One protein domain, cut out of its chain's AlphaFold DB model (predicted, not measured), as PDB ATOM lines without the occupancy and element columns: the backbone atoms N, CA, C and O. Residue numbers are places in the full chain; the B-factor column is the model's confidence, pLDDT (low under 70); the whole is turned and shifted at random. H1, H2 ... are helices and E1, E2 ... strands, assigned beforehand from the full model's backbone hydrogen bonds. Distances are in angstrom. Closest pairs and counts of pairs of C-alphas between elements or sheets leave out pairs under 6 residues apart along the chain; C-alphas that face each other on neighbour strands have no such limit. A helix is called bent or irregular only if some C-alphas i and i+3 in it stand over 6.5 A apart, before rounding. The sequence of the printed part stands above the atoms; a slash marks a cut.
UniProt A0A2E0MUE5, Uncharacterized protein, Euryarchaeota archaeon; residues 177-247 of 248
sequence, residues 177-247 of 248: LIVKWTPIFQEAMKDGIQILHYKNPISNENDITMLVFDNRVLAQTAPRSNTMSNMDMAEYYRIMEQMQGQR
ATOM      1  N   LEU A 177     -26.475 -26.349  55.148       84.62
ATOM      2  CA  LEU A 177     -25.582 -25.681  54.196       84.62
ATOM      3  C   LEU A 177     -24.651 -26.663  53.481       84.62
ATOM      4  O   LEU A 177     -24.419 -26.491  52.292       84.62
ATOM      5  N   ILE A 178     -24.155 -27.694  54.166       81.88
ATOM      6  CA  ILE A 178     -23.308 -28.718  53.544       81.88
ATOM      7  C   ILE A 178     -24.125 -29.418  52.462       81.88
ATOM      8  O   ILE A 178     -23.733 -29.373  51.303       81.88
ATOM      9  N   VAL A 179     -25.327 -29.898  52.796       84.94
ATOM     10  CA  VAL A 179     -26.249 -30.548  51.845       84.94
ATOM     11  C   VAL A 179     -26.542 -29.670  50.623       84.94
ATOM     12  O   VAL A 179     -26.574 -30.174  49.501       84.94
ATOM     13  N   LYS A 180     -26.715 -28.355  50.814       87.00
ATOM     14  CA  LYS A 180     -26.946 -27.400  49.718       87.00
ATOM     15  C   LYS A 180     -25.754 -27.289  48.760       87.00
ATOM     16  O   LYS A 180     -25.967 -27.156  47.559       87.00
ATOM     17  N   TRP A 181     -24.524 -27.297  49.275       86.06
ATOM     18  CA  TRP A 181     -23.307 -27.110  48.472       86.06
ATOM     19  C   TRP A 181     -22.706 -28.425  47.957       86.06
ATOM     20  O   TRP A 181     -21.990 -28.408  46.959       86.06
ATOM     21  N   THR A 182     -23.044 -29.569  48.556       83.88
ATOM     22  CA  THR A 182     -22.663 -30.909  48.082       83.88
ATOM     23  C   THR A 182     -22.885 -31.133  46.578       83.88
ATOM     24  O   THR A 182     -21.939 -31.589  45.933       83.88
ATOM     25  N   PRO A 183     -24.049 -30.813  45.970       84.75
ATOM     26  CA  PRO A 183     -24.237 -31.008  44.530       84.75
ATOM     27  C   PRO A 183     -23.268 -30.167  43.686       84.75
ATOM     28  O   PRO A 183     -22.749 -30.669  42.696       84.75
ATOM     29  N   ILE A 184     -22.941 -28.946  44.119       85.06
ATOM     30  CA  ILE A 184     -21.995 -28.063  43.416       85.06
ATOM     31  C   ILE A 184     -20.581 -28.647  43.463       85.06
ATOM     32  O   ILE A 184     -19.870 -28.641  42.463       85.06
ATOM     33  N   PHE A 185     -20.169 -29.203  44.606       83.56
ATOM     34  CA  PHE A 185     -18.884 -29.899  44.699       83.56
ATOM     35  C   PHE A 185     -18.845 -31.150  43.815       83.56
ATOM     36  O   PHE A 185     -17.826 -31.428  43.191       83.56
ATOM     37  N   GLN A 186     -19.947 -31.897  43.725       81.56
ATOM     38  CA  GLN A 186     -20.033 -33.066  42.849       81.56
ATOM     39  C   GLN A 186     -19.954 -32.685  41.369       81.56
ATOM     40  O   GLN A 186     -19.276 -33.366  40.605       81.56
ATOM     41  N   GLU A 187     -20.625 -31.610  40.966       78.19
ATOM     42  CA  GLU A 187     -20.576 -31.073  39.606       78.19
ATOM     43  C   GLU A 187     -19.171 -30.572  39.258       78.19
ATOM     44  O   GLU A 187     -18.581 -31.015  38.277       78.19
ATOM     45  N   ALA A 188     -18.557 -29.787  40.144       81.06
ATOM     46  CA  ALA A 188     -17.187 -29.329  39.959       81.06
ATOM     47  C   ALA A 188     -16.190 -30.497  39.832       81.06
ATOM     48  O   ALA A 188     -15.310 -30.481  38.972       81.06
ATOM     49  N   MET A 189     -16.356 -31.553  40.637       78.19
ATOM     50  CA  MET A 189     -15.537 -32.764  40.540       78.19
ATOM     51  C   MET A 189     -15.745 -33.493  39.206       78.19
ATOM     52  O   MET A 189     -14.782 -33.977  38.609       78.19
ATOM     53  N   LYS A 190     -16.993 -33.561  38.726       72.44
ATOM     54  CA  LYS A 190     -17.352 -34.141  37.423       72.44
ATOM     55  C   LYS A 190     -16.771 -33.354  36.246       72.44
ATOM     56  O   LYS A 190     -16.495 -33.957  35.209       72.44
ATOM     57  N   ASP A 191     -16.578 -32.051  36.404       70.19
ATOM     58  CA  ASP A 191     -15.970 -31.174  35.399       70.19
ATOM     59  C   ASP A 191     -14.439 -31.112  35.499       70.19
ATOM     60  O   ASP A 191     -13.779 -30.429  34.719       70.19
ATOM     61  N   GLY A 192     -13.845 -31.860  36.437       70.44
ATOM     62  CA  GLY A 192     -12.397 -31.909  36.629       70.44
ATOM     63  C   GLY A 192     -11.821 -30.666  37.311       70.44
ATOM     64  O   GLY A 192     -10.606 -30.463  37.285       70.44
ATOM     65  N   ILE A 193     -12.667 -29.845  37.939       80.25
ATOM     66  CA  ILE A 193     -12.239 -28.712  38.760       80.25
ATOM     67  C   ILE A 193     -11.607 -29.256  40.041       80.25
ATOM     68  O   ILE A 193     -12.110 -30.184  40.677       80.25
ATOM     69  N   GLN A 194     -10.472 -28.678  40.427       78.06
ATOM     70  CA  GLN A 194      -9.732 -29.133  41.596       78.06
ATOM     71  C   GLN A 194     -10.461 -28.743  42.882       78.06
ATOM     72  O   GLN A 194     -10.773 -27.572  43.115       78.06
ATOM     73  N   ILE A 195     -10.680 -29.743  43.736       83.00
ATOM     74  CA  ILE A 195     -11.263 -29.578  45.066       83.00
ATOM     75  C   ILE A 195     -10.193 -29.924  46.095       83.00
ATOM     76  O   ILE A 195      -9.687 -31.046  46.128       83.00
ATOM     77  N   LEU A 196      -9.839 -28.956  46.934       85.75
ATOM     78  CA  LEU A 196      -8.896 -29.149  48.031       85.75
ATOM     79  C   LEU A 196      -9.675 -29.336  49.328       85.75
ATOM     80  O   LEU A 196     -10.441 -28.455  49.720       85.75
ATOM     81  N   HIS A 197      -9.457 -30.463  50.002       87.19
ATOM     82  CA  HIS A 197     -10.009 -30.732  51.327       87.19
ATOM     83  C   HIS A 197      -8.905 -30.612  52.375       87.19
ATOM     84  O   HIS A 197      -7.956 -31.398  52.378       87.19
ATOM     85  N   TYR A 198      -9.040 -29.650  53.280       86.94
ATOM     86  CA  TYR A 198      -8.169 -29.511  54.439       86.94
ATOM     87  C   TYR A 198      -8.814 -30.217  55.623       86.94
ATOM     88  O   TYR A 198      -9.846 -29.787  56.142       86.94
ATOM     89  N   LYS A 199      -8.194 -31.327  56.025       86.94
ATOM     90  CA  LYS A 199      -8.596 -32.097  57.198       86.94
ATOM     91  C   LYS A 199      -7.948 -31.533  58.444       86.94
ATOM     92  O   LYS A 199      -6.754 -31.235  58.439       86.94
ATOM     93  N   ASN A 200      -8.717 -31.460  59.517       85.81
ATOM     94  CA  ASN A 200      -8.161 -31.194  60.826       85.81
ATOM     95  C   ASN A 200      -7.268 -32.375  61.247       85.81
ATOM     96  O   ASN A 200      -7.745 -33.513  61.257       85.81
ATOM     97  N   PRO A 201      -6.002 -32.157  61.629       80.81
ATOM     98  CA  PRO A 201      -5.117 -33.248  62.036       80.81
ATOM     99  C   PRO A 201      -5.542 -33.926  63.349       80.81
ATOM    100  O   PRO A 201      -5.053 -35.014  63.646       80.81
ATOM    101  N   ILE A 202      -6.427 -33.305  64.139       83.88
ATOM    102  CA  ILE A 202      -6.872 -33.816  65.443       83.88
ATOM    103  C   ILE A 202      -8.205 -34.567  65.320       83.88
ATOM    104  O   ILE A 202      -8.321 -35.678  65.833       83.88
ATOM    105  N   SER A 203      -9.204 -33.994  64.639       81.12
ATOM    106  CA  SER A 203     -10.528 -34.626  64.473       81.12
ATOM    107  C   SER A 203     -10.652 -35.494  63.216       81.12
ATOM    108  O   SER A 203     -11.594 -36.273  63.116       81.12
ATOM    109  N   ASN A 204      -9.716 -35.394  62.261       75.44
ATOM    110  CA  ASN A 204      -9.795 -35.998  60.921       75.44
ATOM    111  C   ASN A 204     -11.028 -35.586  60.089       75.44
ATOM    112  O   ASN A 204     -11.256 -36.146  59.012       75.44
ATOM    113  N   GLU A 205     -11.796 -34.595  60.543       78.19
ATOM    114  CA  GLU A 205     -12.927 -34.034  59.808       78.19
ATOM    115  C   GLU A 205     -12.446 -33.005  58.772       78.19
ATOM    116  O   GLU A 205     -11.393 -32.380  58.922       78.19
ATOM    117  N   ASN A 206     -13.190 -32.870  57.670       78.06
ATOM    118  CA  ASN A 206     -12.908 -31.880  56.631       78.06
ATOM    119  C   ASN A 206     -13.406 -30.502  57.096       78.06
ATOM    120  O   ASN A 206     -14.585 -30.193  56.923       78.06
ATOM    121  N   ASP A 207     -12.515 -29.671  57.633       79.81
ATOM    122  CA  ASP A 207     -12.866 -28.337  58.141       79.81
ATOM    123  C   ASP A 207     -13.058 -27.321  57.007       79.81
ATOM    124  O   ASP A 207     -13.939 -26.464  57.063       79.81
ATOM    125  N   ILE A 208     -12.225 -27.400  55.961       83.06
ATOM    126  CA  ILE A 208     -12.234 -26.431  54.860       83.06
ATOM    127  C   ILE A 208     -12.200 -27.176  53.532       83.06
ATOM    128  O   ILE A 208     -11.321 -27.998  53.282       83.06
ATOM    129  N   THR A 209     -13.149 -26.853  52.655       83.75
ATOM    130  CA  THR A 209     -13.154 -27.307  51.261       83.75
ATOM    131  C   THR A 209     -13.037 -26.092  50.348       83.75
ATOM    132  O   THR A 209     -13.825 -25.157  50.468       83.75
ATOM    133  N   MET A 210     -12.051 -26.088  49.451       83.94
ATOM    134  CA  MET A 210     -11.819 -25.007  48.491       83.94
ATOM    135  C   MET A 210     -11.990 -25.512  47.060       83.94
ATOM    136  O   MET A 210     -11.420 -26.539  46.695       83.94
ATOM    137  N   LEU A 211     -12.729 -24.754  46.250       84.62
ATOM    138  CA  LEU A 211     -12.799 -24.930  44.801       84.62
ATOM    139  C   LEU A 211     -11.772 -24.013  44.143       84.62
ATOM    140  O   LEU A 211     -11.818 -22.797  44.336       84.62
ATOM    141  N   VAL A 212     -10.844 -24.592  43.384       83.44
ATOM    142  CA  VAL A 212      -9.794 -23.839  42.695       83.44
ATOM    143  C   VAL A 212     -10.094 -23.813  41.203       83.44
ATOM    144  O   VAL A 212      -9.967 -24.816  40.503       83.44
ATOM    145  N   PHE A 213     -10.482 -22.635  40.727       80.06
ATOM    146  CA  PHE A 213     -10.728 -22.354  39.320       80.06
ATOM    147  C   PHE A 213      -9.449 -21.799  38.685       80.06
ATOM    148  O   PHE A 213      -9.137 -20.617  38.825       80.06
ATOM    149  N   ASP A 214      -8.688 -22.651  37.999       78.00
ATOM    150  CA  ASP A 214      -7.607 -22.187  37.128       78.00
ATOM    151  C   ASP A 214      -8.192 -21.857  35.753       78.00
ATOM    152  O   ASP A 214      -8.568 -22.750  34.996       78.00
ATOM    153  N   ASN A 215      -8.250 -20.569  35.417       77.31
ATOM    154  CA  ASN A 215      -8.816 -20.088  34.154       77.31
ATOM    155  C   ASN A 215      -8.146 -20.692  32.909       77.31
ATOM    156  O   ASN A 215      -8.790 -20.789  31.865       77.31
ATOM    157  N   ARG A 216      -6.874 -21.107  32.988       72.94
ATOM    158  CA  ARG A 216      -6.176 -21.751  31.866       72.94
ATOM    159  C   ARG A 216      -6.620 -23.192  31.704       72.94
ATOM    160  O   ARG A 216      -6.891 -23.609  30.585       72.94
ATOM    161  N   VAL A 217      -6.741 -23.912  32.819       67.75
ATOM    162  CA  VAL A 217      -7.279 -25.277  32.836       67.75
ATOM    163  C   VAL A 217      -8.742 -25.265  32.414       67.75
ATOM    164  O   VAL A 217      -9.115 -26.106  31.617       67.75
ATOM    165  N   LEU A 218      -9.533 -24.281  32.848       67.38
ATOM    166  CA  LEU A 218     -10.941 -24.134  32.465       67.38
ATOM    167  C   LEU A 218     -11.132 -23.876  30.969       67.38
ATOM    168  O   LEU A 218     -12.013 -24.468  30.354       67.38
ATOM    169  N   ALA A 219     -10.296 -23.022  30.372       67.00
ATOM    170  CA  ALA A 219     -10.313 -22.775  28.929       67.00
ATOM    171  C   ALA A 219      -9.863 -23.999  28.107       67.00
ATOM    172  O   ALA A 219     -10.138 -24.080  26.912       67.00
ATOM    173  N   GLN A 220      -9.149 -24.925  28.747       62.47
ATOM    174  CA  GLN A 220      -8.582 -26.137  28.167       62.47
ATOM    175  C   GLN A 220      -9.461 -27.378  28.392       62.47
ATOM    176  O   GLN A 220      -9.500 -28.266  27.542       62.47
ATOM    177  N   THR A 221     -10.192 -27.458  29.507       56.75
ATOM    178  CA  THR A 221     -11.213 -28.482  29.736       56.75
ATOM    179  C   THR A 221     -12.275 -28.346  28.662       56.75
ATOM    180  O   THR A 221     -12.968 -27.334  28.583       56.75
ATOM    181  N   ALA A 222     -12.367 -29.366  27.807       54.94
ATOM    182  CA  ALA A 222     -13.324 -29.383  26.716       54.94
ATOM    183  C   ALA A 222     -14.737 -29.150  27.277       54.94
ATOM    184  O   ALA A 222     -15.120 -29.840  28.232       54.94
ATOM    185  N   PRO A 223     -15.517 -28.214  26.707       56.34
ATOM    186  CA  PRO A 223     -16.906 -28.052  27.100       56.34
ATOM    187  C   PRO A 223     -17.617 -29.393  26.906       56.34
ATOM    188  O   PRO A 223     -17.416 -30.074  25.894       56.34
ATOM    189  N   ARG A 224     -18.437 -29.799  27.880       58.06
ATOM    190  CA  ARG A 224     -19.326 -30.949  27.690       58.06
ATOM    191  C   ARG A 224     -20.205 -30.640  26.479       58.06
ATOM    192  O   ARG A 224     -20.942 -29.656  26.478       58.06
ATOM    193  N   SER A 225     -20.067 -31.427  25.412       59.38
ATOM    194  CA  SER A 225     -20.930 -31.267  24.246       59.38
ATOM    195  C   SER A 225     -22.317 -31.762  24.627       59.38
ATOM    196  O   SER A 225     -22.509 -32.965  24.772       59.38
ATOM    197  N   ASN A 226     -23.263 -30.839  24.772       65.50
ATOM    198  CA  ASN A 226     -24.678 -31.157  24.985       65.50
ATOM    199  C   ASN A 226     -25.450 -31.282  23.656       65.50
ATOM    200  O   ASN A 226     -26.670 -31.447  23.645       65.50
ATOM    201  N   THR A 227     -24.741 -31.180  22.527       63.84
ATOM    202  CA  THR A 227     -25.296 -31.237  21.172       63.84
ATOM    203  C   THR A 227     -24.743 -32.433  20.400       63.84
ATOM    204  O   THR A 227     -23.618 -32.889  20.628       63.84
ATOM    205  N   MET A 228     -25.523 -32.926  19.433       53.38
ATOM    206  CA  MET A 228     -25.154 -34.023  18.525       53.38
ATOM    207  C   MET A 228     -24.209 -33.572  17.394       53.38
ATOM    208  O   MET A 228     -24.288 -34.080  16.272       53.38
ATOM    209  N   SER A 229     -23.343 -32.591  17.654       56.44
ATOM    210  CA  SER A 229     -22.445 -32.055  16.635       56.44
ATOM    211  C   SER A 229     -21.516 -33.148  16.090       56.44
ATOM    212  O   SER A 229     -21.053 -34.023  16.822       56.44
ATOM    213  N   ASN A 230     -21.224 -33.099  14.785       47.34
ATOM    214  CA  ASN A 230     -20.229 -33.960  14.131       47.34
ATOM    215  C   ASN A 230     -18.795 -33.574  14.544       47.34
ATOM    216  O   ASN A 230     -17.910 -33.549  13.687       47.34
ATOM    217  N   MET A 231     -18.548 -33.211  15.805       47.62
ATOM    218  CA  MET A 231     -17.174 -33.103  16.274       47.62
ATOM    219  C   MET A 231     -16.600 -34.513  16.216       47.62
ATOM    220  O   MET A 231     -16.971 -35.398  16.988       47.62
ATOM    221  N   ASP A 232     -15.773 -34.740  15.202       44.31
ATOM    222  CA  ASP A 232     -15.129 -36.014  14.972       44.31
ATOM    223  C   ASP A 232     -14.335 -36.344  16.243       44.31
ATOM    224  O   ASP A 232     -13.588 -35.501  16.745       44.31
ATOM    225  N   MET A 233     -14.483 -37.544  16.811       46.81
ATOM    226  CA  MET A 233     -13.714 -37.927  18.006       46.81
ATOM    227  C   MET A 233     -12.206 -37.821  17.748       46.81
ATOM    228  O   MET A 233     -11.437 -37.640  18.683       46.81
ATOM    229  N   ALA A 234     -11.778 -37.861  16.482       52.44
ATOM    230  CA  ALA A 234     -10.420 -37.532  16.071       52.44
ATOM    231  C   ALA A 234     -10.008 -36.093  16.434       52.44
ATOM    232  O   ALA A 234      -8.868 -35.868  16.821       52.44
ATOM    233  N   GLU A 235     -10.909 -35.119  16.340       54.16
ATOM    234  CA  GLU A 235     -10.681 -33.733  16.754       54.16
ATOM    235  C   GLU A 235     -10.657 -33.612  18.284       54.16
ATOM    236  O   GLU A 235      -9.757 -32.979  18.829       54.16
ATOM    237  N   TYR A 236     -11.543 -34.324  18.992       52.28
ATOM    238  CA  TYR A 236     -11.515 -34.422  20.458       52.28
ATOM    239  C   TYR A 236     -10.218 -35.068  20.984       52.28
ATOM    240  O   TYR A 236      -9.578 -34.530  21.887       52.28
ATOM    241  N   TYR A 237      -9.780 -36.187  20.394       59.06
ATOM    242  CA  TYR A 237      -8.514 -36.837  20.739       59.06
ATOM    243  C   TYR A 237      -7.304 -35.995  20.335       59.06
ATOM    244  O   TYR A 237      -6.362 -35.935  21.110       59.06
ATOM    245  N   ARG A 238      -7.330 -35.279  19.202       61.03
ATOM    246  CA  ARG A 238      -6.276 -34.311  18.843       61.03
ATOM    247  C   ARG A 238      -6.165 -33.184  19.862       61.03
ATOM    248  O   ARG A 238      -5.053 -32.818  20.228       61.03
ATOM    249  N   ILE A 239      -7.293 -32.655  20.336       62.25
ATOM    250  CA  ILE A 239      -7.318 -31.642  21.397       62.25
ATOM    251  C   ILE A 239      -6.750 -32.243  22.693       62.25
ATOM    252  O   ILE A 239      -5.876 -31.641  23.308       62.25
ATOM    253  N   MET A 240      -7.150 -33.462  23.067       54.16
ATOM    254  CA  MET A 240      -6.614 -34.180  24.237       54.16
ATOM    255  C   MET A 240      -5.113 -34.510  24.123       54.16
ATOM    256  O   MET A 240      -4.386 -34.399  25.106       54.16
ATOM    257  N   GLU A 241      -4.620 -34.881  22.942       61.44
ATOM    258  CA  GLU A 241      -3.199 -35.131  22.671       61.44
ATOM    259  C   GLU A 241      -2.389 -33.830  22.700       61.44
ATOM    260  O   GLU A 241      -1.313 -33.794  23.297       61.44
ATOM    261  N   GLN A 242      -2.915 -32.729  22.150       58.19
ATOM    262  CA  GLN A 242      -2.315 -31.397  22.292       58.19
ATOM    263  C   GLN A 242      -2.250 -30.957  23.763       58.19
ATOM    264  O   GLN A 242      -1.254 -30.371  24.184       58.19
ATOM    265  N   MET A 243      -3.264 -31.298  24.563       49.50
ATOM    266  CA  MET A 243      -3.298 -31.037  26.007       49.50
ATOM    267  C   MET A 243      -2.266 -31.860  26.788       49.50
ATOM    268  O   MET A 243      -1.679 -31.369  27.752       49.50
ATOM    269  N   GLN A 244      -2.024 -33.112  26.386       51.78
ATOM    270  CA  GLN A 244      -0.992 -33.967  26.983       51.78
ATOM    271  C   GLN A 244       0.423 -33.558  26.549       51.78
ATOM    272  O   GLN A 244       1.346 -33.622  27.359       51.78
ATOM    273  N   GLY A 245       0.589 -33.078  25.313       48.84
ATOM    274  CA  GLY A 245       1.865 -32.598  24.777       48.84
ATOM    275  C   GLY A 245       2.342 -31.261  25.356       48.84
ATOM    276  O   GLY A 245       3.543 -31.026  25.401       48.84
ATOM    277  N   GLN A 246       1.441 -30.404  25.848       44.91
ATOM    278  CA  GLN A 246       1.794 -29.137  26.513       44.91
ATOM    279  C   GLN A 246       2.183 -29.287  27.997       44.91
ATOM    280  O   GLN A 246       2.532 -28.299  28.639       44.91
ATOM    281  N   ARG A 247       2.114 -30.502  28.557       42.88
ATOM    282  CA  ARG A 247       2.546 -30.812  29.935       42.88
ATOM    283  C   ARG A 247       4.002 -31.299  30.030       42.88
ATOM    284  O   ARG A 247       4.375 -31.836  31.073       42.88
TER     285      ARG A 247
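AT A GLANCE: This is residues 177 to 247 of the 248 residues of an uncharacterized protein of Euryarchaeota archaeon (UniProt A0A2E0MUE5). A two-stranded hairpin, E1 and E2, with the second half of helix H1 packed on it, makes one end of a drawn-out model; short H2 follows the hairpin, and a long loop swings out before H3 at the other end. Residues 177 to 183 of H1 and residues 225 to 235 stick out. The printed part has 71 residues, in the order H1, E1, E2, H2, H3, mixed in class, with an antiparallel sheet. It is only just loose, close to extended, with a radius of gyration of the C-alphas of 16.6 A and spans of 50 by 28 by 18 A.

HOW THE PARTS SIT: E1, residues 194 to 199, and E2, residues 206 to 212, form an antiparallel hairpin at 161 degrees; N 196 and O 210 are 2.9 A apart, and N 198 and O 208 2.8 A, within hydrogen-bond range. H1, residues 177 to 190, comes closest to E1 at the C-alphas of Met 189 and Ile 195, 7.0 A apart, and to E2 at those of Phe 185 and Leu 211, 7.9 A apart. H2, residues 215 to 220, and H3, residues 233 to 245, are close but not clearly touching, the closest C-alphas being those of Gln 220 and Met 243, 7.5 A apart; they run opposite ways at a steep tilt of 45 degrees. H1 is apart from H2 and H3. Every O i to N i+4 pair is within hydrogen-bond range in H2 and H3, and 8 of 10 in H1.

IN THESE COORDINATES: E1 is 15.9 A long and E2 16.4 A. H1, 20.5 A, begins at C-alpha 177 (-25.582, -25.681, 54.196); it is irregular, but only just, with C-alphas 180 and 183 6.9 A apart. H2 measures 8.5 A, and H3, 17.8 A, ends at C-alpha 245 (1.865, -32.598, 24.777).

THE WHOLE: The C-alphas farthest apart, of Ile 202 and Asn 230, are 53.0 A apart. The printed part has no cut; the link H2 to H3, residues 221 to 232, is long. Mean pLDDT of the printed part is 70.1, and residues 217 to 247 are under 70.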